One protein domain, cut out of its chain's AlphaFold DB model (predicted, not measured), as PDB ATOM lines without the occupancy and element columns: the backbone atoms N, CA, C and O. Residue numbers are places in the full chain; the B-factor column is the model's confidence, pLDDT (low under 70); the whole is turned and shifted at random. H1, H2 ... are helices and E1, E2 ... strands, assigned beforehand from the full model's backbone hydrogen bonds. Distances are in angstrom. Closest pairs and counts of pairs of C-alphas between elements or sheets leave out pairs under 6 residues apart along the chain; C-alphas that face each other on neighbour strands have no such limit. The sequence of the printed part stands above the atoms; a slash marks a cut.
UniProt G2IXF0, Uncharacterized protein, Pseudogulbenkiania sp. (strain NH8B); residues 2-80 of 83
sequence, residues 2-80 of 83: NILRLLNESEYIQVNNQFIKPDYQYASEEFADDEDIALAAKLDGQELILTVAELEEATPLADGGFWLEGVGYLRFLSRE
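Overview. This is residues 2 to 80 of the 83 residues of an uncharacterized protein of Pseudogulbenkiania sp. (strain NH8B) (UniProt G2IXF0). A small twisted sheet of four strands, E2, E1, E6 and E5, makes one wall of this domain and the separate hairpin of E3 and E4 makes another; the two walls come near each other where E2 nears the end of E3, and the two short helices H1 and H2, which touch each other, sit at the open side away from there. A long loop, residues 21 to 36, joins E2 to E3, and its residues 24 to 25 pair with E3. The printed part has 79 residues, with two named helices and six named strands in the order H1 E1 E2 E3 E4 H2 E5 E6; both sheets, E2 - E1 - E6 - E5 and E3 - E4, are antiparallel. The class is mixed, helices and strands; the whole is compact, with a radius of gyration of the C-alphas of 11.4 A, and rounded, spanning 31 by 29 by 27 A.

Arrangement. Start at H1, residues 3 to 9, which touches H2, residues 52 to 56; their closest C-alphas, those of Ile 3 and Glu 56, are 6.7 A apart. Both helices are on the four-stranded sheet but only graze it, and in both every O i to N i+4 pair is within hydrogen-bond range. Next look at the hairpin of E1, residues 12 to 15, and E2, residues 18 to 20, where N 15 and O 18 are 2.8 A apart. E1 is also antiparallel to E6, residues 72 to 77, with N 14 and O 75 at 2.8 A. Pairing along E6 is staggered: residues 74 to 77 pair with E1, and residues 72 to 74 with E5, residues 66 to 68, where N 66 and O 74 are 2.8 A apart. From edge strand E2 to edge strand E5 the strands' lines turn by 92 degrees. In the other sheet, the hairpin of E3, residues 37 to 43, and E4, residues 46 to 51, has N 41 and O 48 at 2.9 A. The closest C-alphas of E2 and E3, those of Ile 20 and Leu 43, are 6.8 A apart, while E3 and E6 are apart.

Along the chain. Find C-alpha 3 at (90.827, -0.384, -22.142), where H1 begins its 9.9 A. E1 measures 9.7 A and E2 6.3 A. From C-alpha 37 at (81.350, 9.631, -23.714), E3 runs 16.3 A; E4 runs 16.4 A, H2 6.1 A and E5 6.5 A. E6 runs 16.2 A to C-alpha 77 at (92.140, 0.798, -10.437).

Size, cuts and confidence. The two farthest C-alphas, those of Glu 30 and Gly 45, are 32.3 A apart. The printed part has no cut, and the link from E2 to E3, 16 residues, is long. The mean pLDDT of the printed part is 93.2, and residue 80 alone is under 70.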
ATOM      1  N   ASN A   2      91.645  -4.863 -23.239       85.50
ATOM      2  CA  ASN A   2      90.625  -3.905 -23.672       85.50
ATOM      3  C   ASN A   2      90.533  -2.782 -22.630       85.50
ATOM      4  O   ASN A   2      90.215  -3.057 -21.474       85.50
ATOM      5  N   ILE A   3      90.847  -1.549 -23.030       92.38
ATOM      6  CA  ILE A   3      90.827  -0.384 -22.142       92.38
ATOM      7  C   ILE A   3      89.411  -0.075 -21.636       92.38
ATOM      8  O   ILE A   3      89.251   0.277 -20.471       92.38
ATOM      9  N   LEU A   4      88.378  -0.320 -22.451       93.88
ATOM     10  CA  LEU A   4      86.977  -0.113 -22.073       93.88
ATOM     11  C   LEU A   4      86.535  -1.098 -20.986       93.88
ATOM     12  O   LEU A   4      85.820  -0.730 -20.056       93.88
ATOM     13  N   ARG A   5      87.029  -2.342 -21.037       93.00
ATOM     14  CA  ARG A   5      86.806  -3.311 -19.955       93.00
ATOM     15  C   ARG A   5      87.430  -2.838 -18.647       93.00
ATOM     16  O   ARG A   5      86.766  -2.851 -17.618       93.00
ATOM     17  N   LEU A   6      88.687  -2.394 -18.699       93.62
ATOM     18  CA  LEU A   6      89.390  -1.893 -17.517       93.62
ATOM     19  C   LEU A   6      88.697  -0.667 -16.920       93.62
ATOM     20  O   LEU A   6      88.585  -0.568 -15.702       93.62
ATOM     21  N   LEU A   7      88.204   0.238 -17.769       94.81
ATOM     22  CA  LEU A   7      87.380   1.366 -17.352       94.81
ATOM     23  C   LEU A   7      86.133   0.881 -16.601       94.81
ATOM     24  O   LEU A   7      85.898   1.315 -15.473       94.81
ATOM     25  N   ASN A   8      85.371  -0.042 -17.189       93.69
ATOM     26  CA  ASN A   8      84.132  -0.558 -16.602       93.69
ATOM     27  C   ASN A   8      84.356  -1.278 -15.262       93.69
ATOM     28  O   ASN A   8      83.503  -1.210 -14.380       93.69
ATOM     29  N   GLU A   9      85.495  -1.952 -15.100       92.56
ATOM     30  CA  GLU A   9      85.867  -2.681 -13.879       92.56
ATOM     31  C   GLU A   9      86.544  -1.798 -12.817       92.56
ATOM     32  O   GLU A   9      86.779  -2.240 -11.687       92.56
ATOM     33  N   SER A  10      86.890  -0.554 -13.155       92.69
ATOM     34  CA  SER A  10      87.553   0.359 -12.227       92.69
ATOM     35  C   SER A  10      86.584   0.947 -11.200       92.69
ATOM     36  O   SER A  10      85.396   1.094 -11.446       92.69
ATOM     37  N   GLU A  11      87.082   1.316 -10.027       92.31
ATOM     38  CA  GLU A  11      86.352   2.183  -9.086       92.31
ATOM     39  C   GLU A  11      86.993   3.571  -8.996       92.31
ATOM     40  O   GLU A  11      86.332   4.561  -8.671       92.31
ATOM     41  N   TYR A  12      88.296   3.624  -9.267       93.62
ATOM     42  CA  TYR A  12      89.109   4.824  -9.250       93.62
ATOM     43  C   TYR A  12      89.986   4.863 -10.491       93.62
ATOM     44  O   TYR A  12      90.406   3.830 -11.019       93.62
ATOM     45  N   ILE A  13      90.323   6.076 -10.906       94.81
ATOM     46  CA  ILE A  13      91.274   6.313 -11.982       94.81
ATOM     47  C   ILE A  13      92.401   7.163 -11.416       94.81
ATOM     48  O   ILE A  13      92.161   8.164 -10.743       94.81
ATOM     49  N   GLN A  14      93.640   6.760 -11.658       95.31
ATOM     50  CA  GLN A  14      94.789   7.617 -11.415       95.31
ATOM     51  C   GLN A  14      95.063   8.431 -12.678       95.31
ATOM     52  O   GLN A  14      95.337   7.847 -13.723       95.31
ATOM     53  N   VAL A  15      95.038   9.759 -12.567       95.88
ATOM     54  CA  VAL A  15      95.406  10.694 -13.634       95.88
ATOM     55  C   VAL A  15      96.580  11.542 -13.160       95.88
ATOM     56  O   VAL A  15      96.458  12.247 -12.163       95.88
ATOM     57  N   ASN A  16      97.739  11.455 -13.820       93.56
ATOM     58  CA  ASN A  16      98.948  12.231 -13.476       93.56
ATOM     59  C   ASN A  16      99.289  12.257 -11.964       93.56
ATOM     60  O   ASN A  16      99.607  13.304 -11.401       93.56
ATOM     61  N   ASN A  17      99.234  11.095 -11.302       90.56
ATOM     62  CA  ASN A  17      99.439  10.898  -9.851       90.56
ATOM     63  C   ASN A  17      98.321  11.391  -8.920       90.56
ATOM     64  O   ASN A  17      98.484  11.332  -7.702       90.56
ATOM     65  N   GLN A  18      97.178  11.808  -9.456       93.38
ATOM     66  CA  GLN A  18      95.984  12.104  -8.674       93.38
ATOM     67  C   GLN A  18      94.971  10.976  -8.797       93.38
ATOM     68  O   GLN A  18      94.736  10.473  -9.889       93.38
ATOM     69  N   PHE A  19      94.347  10.593  -7.686       93.00
ATOM     70  CA  PHE A  19      93.248   9.635  -7.702       93.00
ATOM     71  C   PHE A  19      91.934  10.385  -7.847       93.00
ATOM     72  O   PHE A  19      91.580  11.193  -6.986       93.00
ATOM     73  N   ILE A  20      91.204  10.085  -8.912       93.00
ATOM     74  CA  ILE A  20      89.868  10.609  -9.153       93.00
ATOM     75  C   ILE A  20      88.852   9.479  -9.062       93.00
ATOM     76  O   ILE A  20      89.121   8.329  -9.420       93.00
ATOM     77  N   LYS A  21      87.669   9.826  -8.562       93.81
ATOM     78  CA  LYS A  21      86.487   8.984  -8.678       93.81
ATOM     79  C   LYS A  21      85.651   9.530  -9.832       93.81
ATOM     80  O   LYS A  21      85.284  10.704  -9.762       93.81
ATOM     81  N   PRO A  22      85.364   8.729 -10.864       94.25
ATOM     82  CA  PRO A  22      84.537   9.192 -11.965       94.25
ATOM     83  C   PRO A  22      83.119   9.532 -11.521       94.25
ATOM     84  O   PRO A  22      82.533   8.844 -10.680       94.25
ATOM     85  N   ASP A  23      82.576  10.598 -12.101       95.19
ATOM     86  CA  ASP A  23      81.163  10.954 -11.970       95.19
ATOM     87  C   ASP A  23      80.310  10.042 -12.866       95.19
ATOM     88  O   ASP A  23      79.189   9.671 -12.515       95.19
ATOM     89  N   TYR A  24      80.878   9.640 -14.004       95.31
ATOM     90  CA  TYR A  24      80.341   8.650 -14.922       95.31
ATOM     91  C   TYR A  24      81.487   7.854 -15.547       95.31
ATOM     92  O   TYR A  24      82.494   8.426 -15.957       95.31
ATOM     93  N   GLN A  25      81.311   6.542 -15.659       94.38
ATOM     94  CA  GLN A  25      82.177   5.676 -16.449       94.38
ATOM     95  C   GLN A  25      81.332   4.513 -16.971       94.38
ATOM     96  O   GLN A  25      80.704   3.807 -16.180       94.38
ATOM     97  N   TYR A  26      81.267   4.345 -18.284       93.56
ATOM     98  CA  TYR A  26      80.710   3.156 -18.918       93.56
ATOM     99  C   TYR A  26      80.927   3.247 -20.425       93.56
ATOM    100  O   TYR A  26      80.581   4.256 -21.037       93.56
ATOM    101  N   ALA A  27      81.417   2.167 -21.022       91.88
ATOM    102  CA  ALA A  27      81.411   1.989 -22.468       91.88
ATOM    103  C   ALA A  27      81.089   0.533 -22.813       91.88
ATOM    104  O   ALA A  27      81.645  -0.400 -22.227       91.88
ATOM    105  N   SER A  28      80.183   0.326 -23.767       91.31
ATOM    106  CA  SER A  28      79.892  -1.012 -24.282       91.31
ATOM    107  C   SER A  28      81.047  -1.501 -25.154       91.31
ATOM    108  O   SER A  28      81.334  -0.891 -26.176       91.31
ATOM    109  N   GLU A  29      81.657  -2.638 -24.813       88.81
ATOM    110  CA  GLU A  29      82.740  -3.216 -25.627       88.81
ATOM    111  C   GLU A  29      82.288  -3.642 -27.038       88.81
ATOM    112  O   GLU A  29      83.126  -3.822 -27.915       88.81
ATOM    113  N   GLU A  30      80.984  -3.851 -27.251       87.88
ATOM    114  CA  GLU A  30      80.436  -4.375 -28.513       87.88
ATOM    115  C   GLU A  30      79.624  -3.347 -29.309       87.88
ATOM    116  O   GLU A  30      79.394  -3.540 -30.502       87.88
ATOM    117  N   PHE A  31      79.140  -2.289 -28.650       91.94
ATOM    118  CA  PHE A  31      78.126  -1.391 -29.218       91.94
ATOM    119  C   PHE A  31      78.441   0.098 -29.066       91.94
ATOM    120  O   PHE A  31      77.618   0.899 -29.495       91.94
ATOM    121  N   ALA A  32      79.540   0.468 -28.405       92.50
ATOM    122  CA  ALA A  32      79.871   1.878 -28.241       92.50
ATOM    123  C   ALA A  32      80.367   2.480 -29.561       92.50
ATOM    124  O   ALA A  32      81.038   1.799 -30.338       92.50
ATOM    125  N   ASP A  33      80.002   3.737 -29.793       95.31
ATOM    126  CA  ASP A  33      80.508   4.553 -30.895       95.31
ATOM    127  C   ASP A  33      81.723   5.373 -30.424       95.31
ATOM    128  O   ASP A  33      81.859   5.688 -29.242       95.31
ATOM    129  N   ASP A  34      82.586   5.759 -31.355       95.12
ATOM    130  CA  ASP A  34      83.818   6.522 -31.138       95.12
ATOM    131  C   ASP A  34      83.556   7.869 -30.438       95.12
ATOM    132  O   ASP A  34      84.364   8.343 -29.629       95.12
ATOM    133  N   GLU A  35      82.404   8.480 -30.734       95.81
ATOM    134  CA  GLU A  35      81.957   9.761 -30.174       95.81
ATOM    135  C   GLU A  35      81.253   9.623 -28.813       95.81
ATOM    136  O   GLU A  35      80.995  10.635 -28.151       95.81
ATOM    137  N   ASP A  36      80.942   8.400 -28.367       96.38
ATOM    138  CA  ASP A  36      80.285   8.193 -27.080       96.38
ATOM    139  C   ASP A  36      81.206   8.617 -25.936       96.38
ATOM    140  O   ASP A  36      82.395   8.295 -25.894       96.38
ATOM    141  N   ILE A  37      80.637   9.310 -24.949       96.81
ATOM    142  CA  ILE A  37      81.350   9.631 -23.714       96.81
ATOM    143  C   ILE A  37      81.534   8.335 -22.926       96.81
ATOM    144  O   ILE A  37      80.562   7.743 -22.457       96.81
ATOM    145  N   ALA A  38      82.787   7.930 -22.738       96.75
ATOM    146  CA  ALA A  38      83.149   6.756 -21.957       96.75
ATOM    147  C   ALA A  38      83.411   7.118 -20.490       96.75
ATOM    148  O   ALA A  38      83.045   6.366 -19.585       96.75
ATOM    149  N   LEU A  39      84.018   8.285 -20.249       96.81
ATOM    150  CA  LEU A  39      84.405   8.763 -18.925       96.81
ATOM    151  C   LEU A  39      84.027  10.236 -18.748       96.81
ATOM    152  O   LEU A  39      84.351  11.067 -19.591       96.81
ATOM    153  N   ALA A  40      83.431  10.566 -17.604       96.88
ATOM    154  CA  ALA A  40      83.334  11.934 -17.113       96.88
ATOM    155  C   ALA A  40      83.744  11.996 -15.637       96.88
ATOM    156  O   ALA A  40      83.302  11.191 -14.812       96.88
ATOM    157  N   ALA A  41      84.600  12.951 -15.295       95.75
ATOM    158  CA  ALA A  41      85.106  13.129 -13.943       95.75
ATOM    159  C   ALA A  41      85.543  14.574 -13.687       95.75
ATOM    160  O   ALA A  41      85.632  15.391 -14.604       95.75
ATOM    161  N   LYS A  42      85.898  14.872 -12.435       94.19
ATOM    162  CA  LYS A  42      86.570  16.120 -12.065       94.19
ATOM    163  C   LYS A  42      88.034  15.887 -11.729       94.19
ATOM    164  O   LYS A  42      88.349  15.082 -10.855       94.19
ATOM    165  N   LEU A  43      88.906  16.657 -12.371       91.12
ATOM    166  CA  LEU A  43      90.344  16.702 -12.122       91.12
ATOM    167  C   LEU A  43      90.738  18.145 -11.803       91.12
ATOM    168  O   LEU A  43      90.482  19.044 -12.599       91.12
ATOM    169  N   ASP A  44      91.286  18.391 -10.611       89.31
ATOM    170  CA  ASP A  44      91.636  19.742 -10.132       89.31
ATOM    171  C   ASP A  44      90.511  20.793 -10.282       89.31
ATOM    172  O   ASP A  44      90.739  21.981 -10.512       89.31
ATOM    173  N   GLY A  45      89.256  20.353 -10.143       87.62
ATOM    174  CA  GLY A  45      88.072  21.208 -10.270       87.62
ATOM    175  C   GLY A  45      87.642  21.513 -11.710       87.62
ATOM    176  O   GLY A  45      86.633  22.194 -11.889       87.62
ATOM    177  N   GLN A  46      88.354  20.996 -12.713       91.50
ATOM    178  CA  GLN A  46      87.964  21.034 -14.122       91.50
ATOM    179  C   GLN A  46      87.293  19.720 -14.526       91.50
ATOM    180  O   GLN A  46      87.566  18.670 -13.944       91.50
ATOM    181  N   GLU A  47      86.396  19.784 -15.507       93.94
ATOM    182  CA  GLU A  47      85.794  18.582 -16.080       93.94
ATOM    183  C   GLU A  47      86.791  17.889 -17.009       93.94
ATOM    184  O   GLU A  47      87.388  18.514 -17.885       93.94
ATOM    185  N   LEU A  48      86.951  16.587 -16.799       95.25
ATOM    186  CA  LEU A  48      87.631  15.665 -17.691       95.25
ATOM    187  C   LEU A  48      86.553  14.799 -18.337       95.25
ATOM    188  O   LEU A  48      85.896  14.022 -17.643       95.25
ATOM    189  N   ILE A  49      86.376  14.942 -19.645       96.88
ATOM    190  CA  ILE A  49      85.450  14.143 -20.448       96.88
ATOM    191  C   ILE A  49      86.294  13.439 -21.498       96.88
ATOM    192  O   ILE A  49      87.025  14.124 -22.207       96.88
ATOM    193  N   LEU A  50      86.207  12.111 -21.561       96.88
ATOM    194  CA  LEU A  50      86.889  11.306 -22.571       96.88
ATOM    195  C   LEU A  50      85.872  10.488 -23.355       96.88
ATOM    196  O   LEU A  50      85.000   9.838 -22.757       96.88
ATOM    197  N   THR A  51      86.006  10.498 -24.674       97.19
ATOM    198  CA  THR A  51      85.230   9.627 -25.554       97.19
ATOM    199  C   THR A  51      85.843   8.231 -25.653       97.19
ATOM    200  O   THR A  51      86.955   7.973 -25.180       97.19
ATOM    201  N   VAL A  52      85.102   7.307 -26.260       96.50
ATOM    202  CA  VAL A  52      85.598   5.966 -26.584       96.50
ATOM    203  C   VAL A  52      86.834   6.052 -27.472       96.50
ATOM    204  O   VAL A  52      87.851   5.460 -27.117       96.50
ATOM    205  N   ALA A  53      86.791   6.847 -28.546       95.94
ATOM    206  CA  ALA A  53      87.925   6.997 -29.458       95.94
ATOM    207  C   ALA A  53      89.192   7.477 -28.741       95.94
ATOM    208  O   ALA A  53      90.257   6.888 -28.908       95.94
ATOM    209  N   GLU A  54      89.077   8.496 -27.885       96.50
ATOM    210  CA  GLU A  54      90.225   9.005 -27.126       96.50
ATOM    211  C   GLU A  54      90.834   7.917 -26.233       96.50
ATOM    212  O   GLU A  54      92.053   7.775 -26.157       96.50
ATOM    213  N   LEU A  55      90.006   7.105 -25.570       95.56
ATOM    214  CA  LEU A  55      90.506   6.000 -24.755       95.56
ATOM    215  C   LEU A  55      91.150   4.898 -25.601       95.56
ATOM    216  O   LEU A  55      92.185   4.362 -25.206       95.56
ATOM    217  N   GLU A  56      90.578   4.551 -26.749       94.25
ATOM    218  CA  GLU A  56      91.139   3.522 -27.629       94.25
ATOM    219  C   GLU A  56      92.469   3.937 -28.273       94.25
ATOM    220  O   GLU A  56      93.325   3.083 -28.519       94.25
ATOM    221  N   GLU A  57      92.694   5.238 -28.465       94.94
ATOM    222  CA  GLU A  57      93.974   5.792 -28.919       94.94
ATOM    223  C   GLU A  57      95.059   5.817 -27.826       94.94
ATOM    224  O   GLU A  57      96.241   6.048 -28.116       94.94
ATOM    225  N   ALA A  58      94.706   5.554 -26.563       96.44
ATOM    226  CA  ALA A  58      95.660   5.595 -25.466       96.44
ATOM    227  C   ALA A  58      96.739   4.504 -25.601       96.44
ATOM    228  O   ALA A  58      96.479   3.312 -25.784       96.44
ATOM    229  N   THR A  59      97.999   4.905 -25.444       96.81
ATOM    230  CA  THR A  59      99.146   4.006 -25.582       96.81
ATOM    231  C   THR A  59      99.361   3.207 -24.293       96.81
ATOM    232  O   THR A  59      99.608   3.809 -23.247       96.81
ATOM    233  N   PRO A  60      99.330   1.862 -24.319       96.25
ATOM    234  CA  PRO A  60      99.568   1.053 -23.127       96.25
ATOM    235  C   PRO A  60     101.030   1.140 -22.666       96.25
ATOM    236  O   PRO A  60     101.962   1.139 -23.474       96.25
ATOM    237  N   LEU A  61     101.233   1.157 -21.351       95.56
ATOM    238  CA  LEU A  61     102.539   1.244 -20.699       95.56
ATOM    239  C   LEU A  61     102.911  -0.068 -19.996       95.56
ATOM    240  O   LEU A  61     102.068  -0.909 -19.681       95.56
ATOM    241  N   ALA A  62     104.207  -0.250 -19.727       92.94
ATOM    242  CA  ALA A  62     104.740  -1.489 -19.150       92.94
ATOM    243  C   ALA A  62     104.275  -1.763 -17.705       92.94
ATOM    244  O   ALA A  62     104.336  -2.901 -17.247       92.94
ATOM    245  N   ASP A  63     103.825  -0.737 -16.984       90.50
ATOM    246  CA  ASP A  63     103.351  -0.813 -15.600       90.50
ATOM    247  C   ASP A  63     101.839  -1.082 -15.480       90.50
ATOM    248  O   ASP A  63     101.302  -1.107 -14.367       90.50
ATOM    249  N   GLY A  64     101.158  -1.283 -16.614       90.31
ATOM    250  CA  GLY A  64      99.710  -1.464 -16.702       90.31
ATOM    251  C   GLY A  64      98.914  -0.158 -16.765       90.31
ATOM    252  O   GLY A  64      97.686  -0.213 -16.744       90.31
ATOM    253  N   GLY A  65      99.586   0.995 -16.824       94.88
ATOM    254  CA  GLY A  65      98.962   2.275 -17.141       94.88
ATOM    255  C   GLY A  65      98.808   2.504 -18.645       94.88
ATOM    256  O   GLY A  65      99.185   1.675 -19.476       94.88
ATOM    257  N   PHE A  66      98.274   3.669 -18.982       97.38
ATOM    258  CA  PHE A  66      98.060   4.156 -20.337       97.38
ATOM    259  C   PHE A  66      98.536   5.605 -20.435       97.38
ATOM    260  O   PHE A  66      98.444   6.365 -19.472       97.38
ATOM    261  N   TRP A  67      99.053   5.992 -21.593       97.25
ATOM    262  CA  TRP A  67      99.367   7.375 -21.926       97.25
ATOM    263  C   TRP A  67      98.366   7.886 -22.953       97.25
ATOM    264  O   TRP A  67      98.250   7.306 -24.031       97.25
ATOM    265  N   LEU A  68      97.669   8.967 -22.623       96.44
ATOM    266  CA  LEU A  68      96.741   9.641 -23.519       96.44
ATOM    267  C   LEU A  68      97.273  11.034 -23.857       96.44
ATOM    268  O   LEU A  68      97.549  11.834 -22.962       96.44
ATOM    269  N   GLU A  69      97.424  11.336 -25.145       94.19
ATOM    270  CA  GLU A  69      97.864  12.658 -25.592       94.19
ATOM    271  C   GLU A  69      96.882  13.750 -25.134       94.19
ATOM    272  O   GLU A  69      95.670  13.568 -25.139       94.19
ATOM    273  N   GLY A  70      97.408  14.884 -24.666       90.50
ATOM    274  CA  GLY A  70      96.601  15.984 -24.118       90.50
ATOM    275  C   GLY A  70      96.117  15.801 -22.671       90.50
ATOM    276  O   GLY A  70      95.873  16.802 -22.000       90.50
ATOM    277  N   VAL A  71      96.059  14.567 -22.156       93.56
ATOM    278  CA  VAL A  71      95.628  14.268 -20.773       93.56
ATOM    279  C   VAL A  71      96.801  13.824 -19.898       93.56
ATOM    280  O   VAL A  71      96.988  14.338 -18.794       93.56
ATOM    281  N   GLY A  72      97.625  12.903 -20.392       95.62
ATOM    282  CA  GLY A  72      98.785  12.341 -19.706       95.62
ATOM    283  C   GLY A  72      98.581  10.894 -19.258       95.62
ATOM    284  O   GLY A  72      97.983  10.080 -19.960       95.62
ATOM    285  N   TYR A  73      99.134  10.552 -18.095       96.94
ATOM    286  CA  TYR A  73      99.099   9.187 -17.570       96.94
ATOM    287  C   TYR A  73      97.730   8.854 -16.979       96.94
ATOM    288  O   TYR A  73      97.234   9.598 -16.132       96.94
ATOM    289  N   LEU A  74      97.191   7.697 -17.354       96.31
ATOM    290  CA  LEU A  74      95.947   7.112 -16.868       96.31
ATOM    291  C   LEU A  74      96.202   5.707 -16.314       96.31
ATOM    292  O   LEU A  74      96.906   4.903 -16.924       96.31
ATOM    293  N   ARG A  75      95.578   5.360 -15.190       95.56
ATOM    294  CA  ARG A  75      95.532   3.975 -14.706       95.56
ATOM    295  C   ARG A  75      94.187   3.666 -14.077       95.56
ATOM    296  O   ARG A  75      93.755   4.356 -13.159       95.56
ATOM    297  N   PHE A  76      93.564   2.599 -14.555       94.81
ATOM    298  CA  PHE A  76      92.306   2.075 -14.037       94.81
ATOM    299  C   PHE A  76      92.581   1.189 -12.825       94.81
ATOM    300  O   PHE A  76      93.418   0.287 -12.889       94.81
ATOM    301  N   LEU A  77      91.913   1.471 -11.711       92.44
ATOM    302  CA  LEU A  77      92.140   0.798 -10.437       92.44
ATOM    303  C   LEU A  77      90.841   0.143  -9.986       92.44
ATOM    304  O   LEU A  77      89.862   0.835  -9.695       92.44
ATOM    305  N   SER A  78      90.836  -1.186  -9.916       85.75
ATOM    306  CA  SER A  78      89.722  -1.946  -9.349       85.75
ATOM    307  C   SER A  78      90.001  -2.280  -7.886       85.75
ATOM    308  O   SER A  78      91.149  -2.402  -7.453       85.75
ATOM    309  N   ARG A  79      88.943  -2.469  -7.098       70.25
ATOM    310  CA  ARG A  79      89.072  -2.870  -5.691       70.25
ATOM    311  C   ARG A  79      89.734  -4.240  -5.527       70.25
ATOM    312  O   ARG A  79      90.431  -4.470  -4.546       70.25
ATOM    313  N   GLU A  80      89.544  -5.125  -6.504       63.22
ATOM    314  CA  GLU A  80      90.147  -6.462  -6.527       63.22
ATOM    315  C   GLU A  80      91.657  -6.434  -6.793       63.22
ATOM    316  O   GLU A  80      92.364  -7.344  -6.370       63.22
TER     317      GLU A  80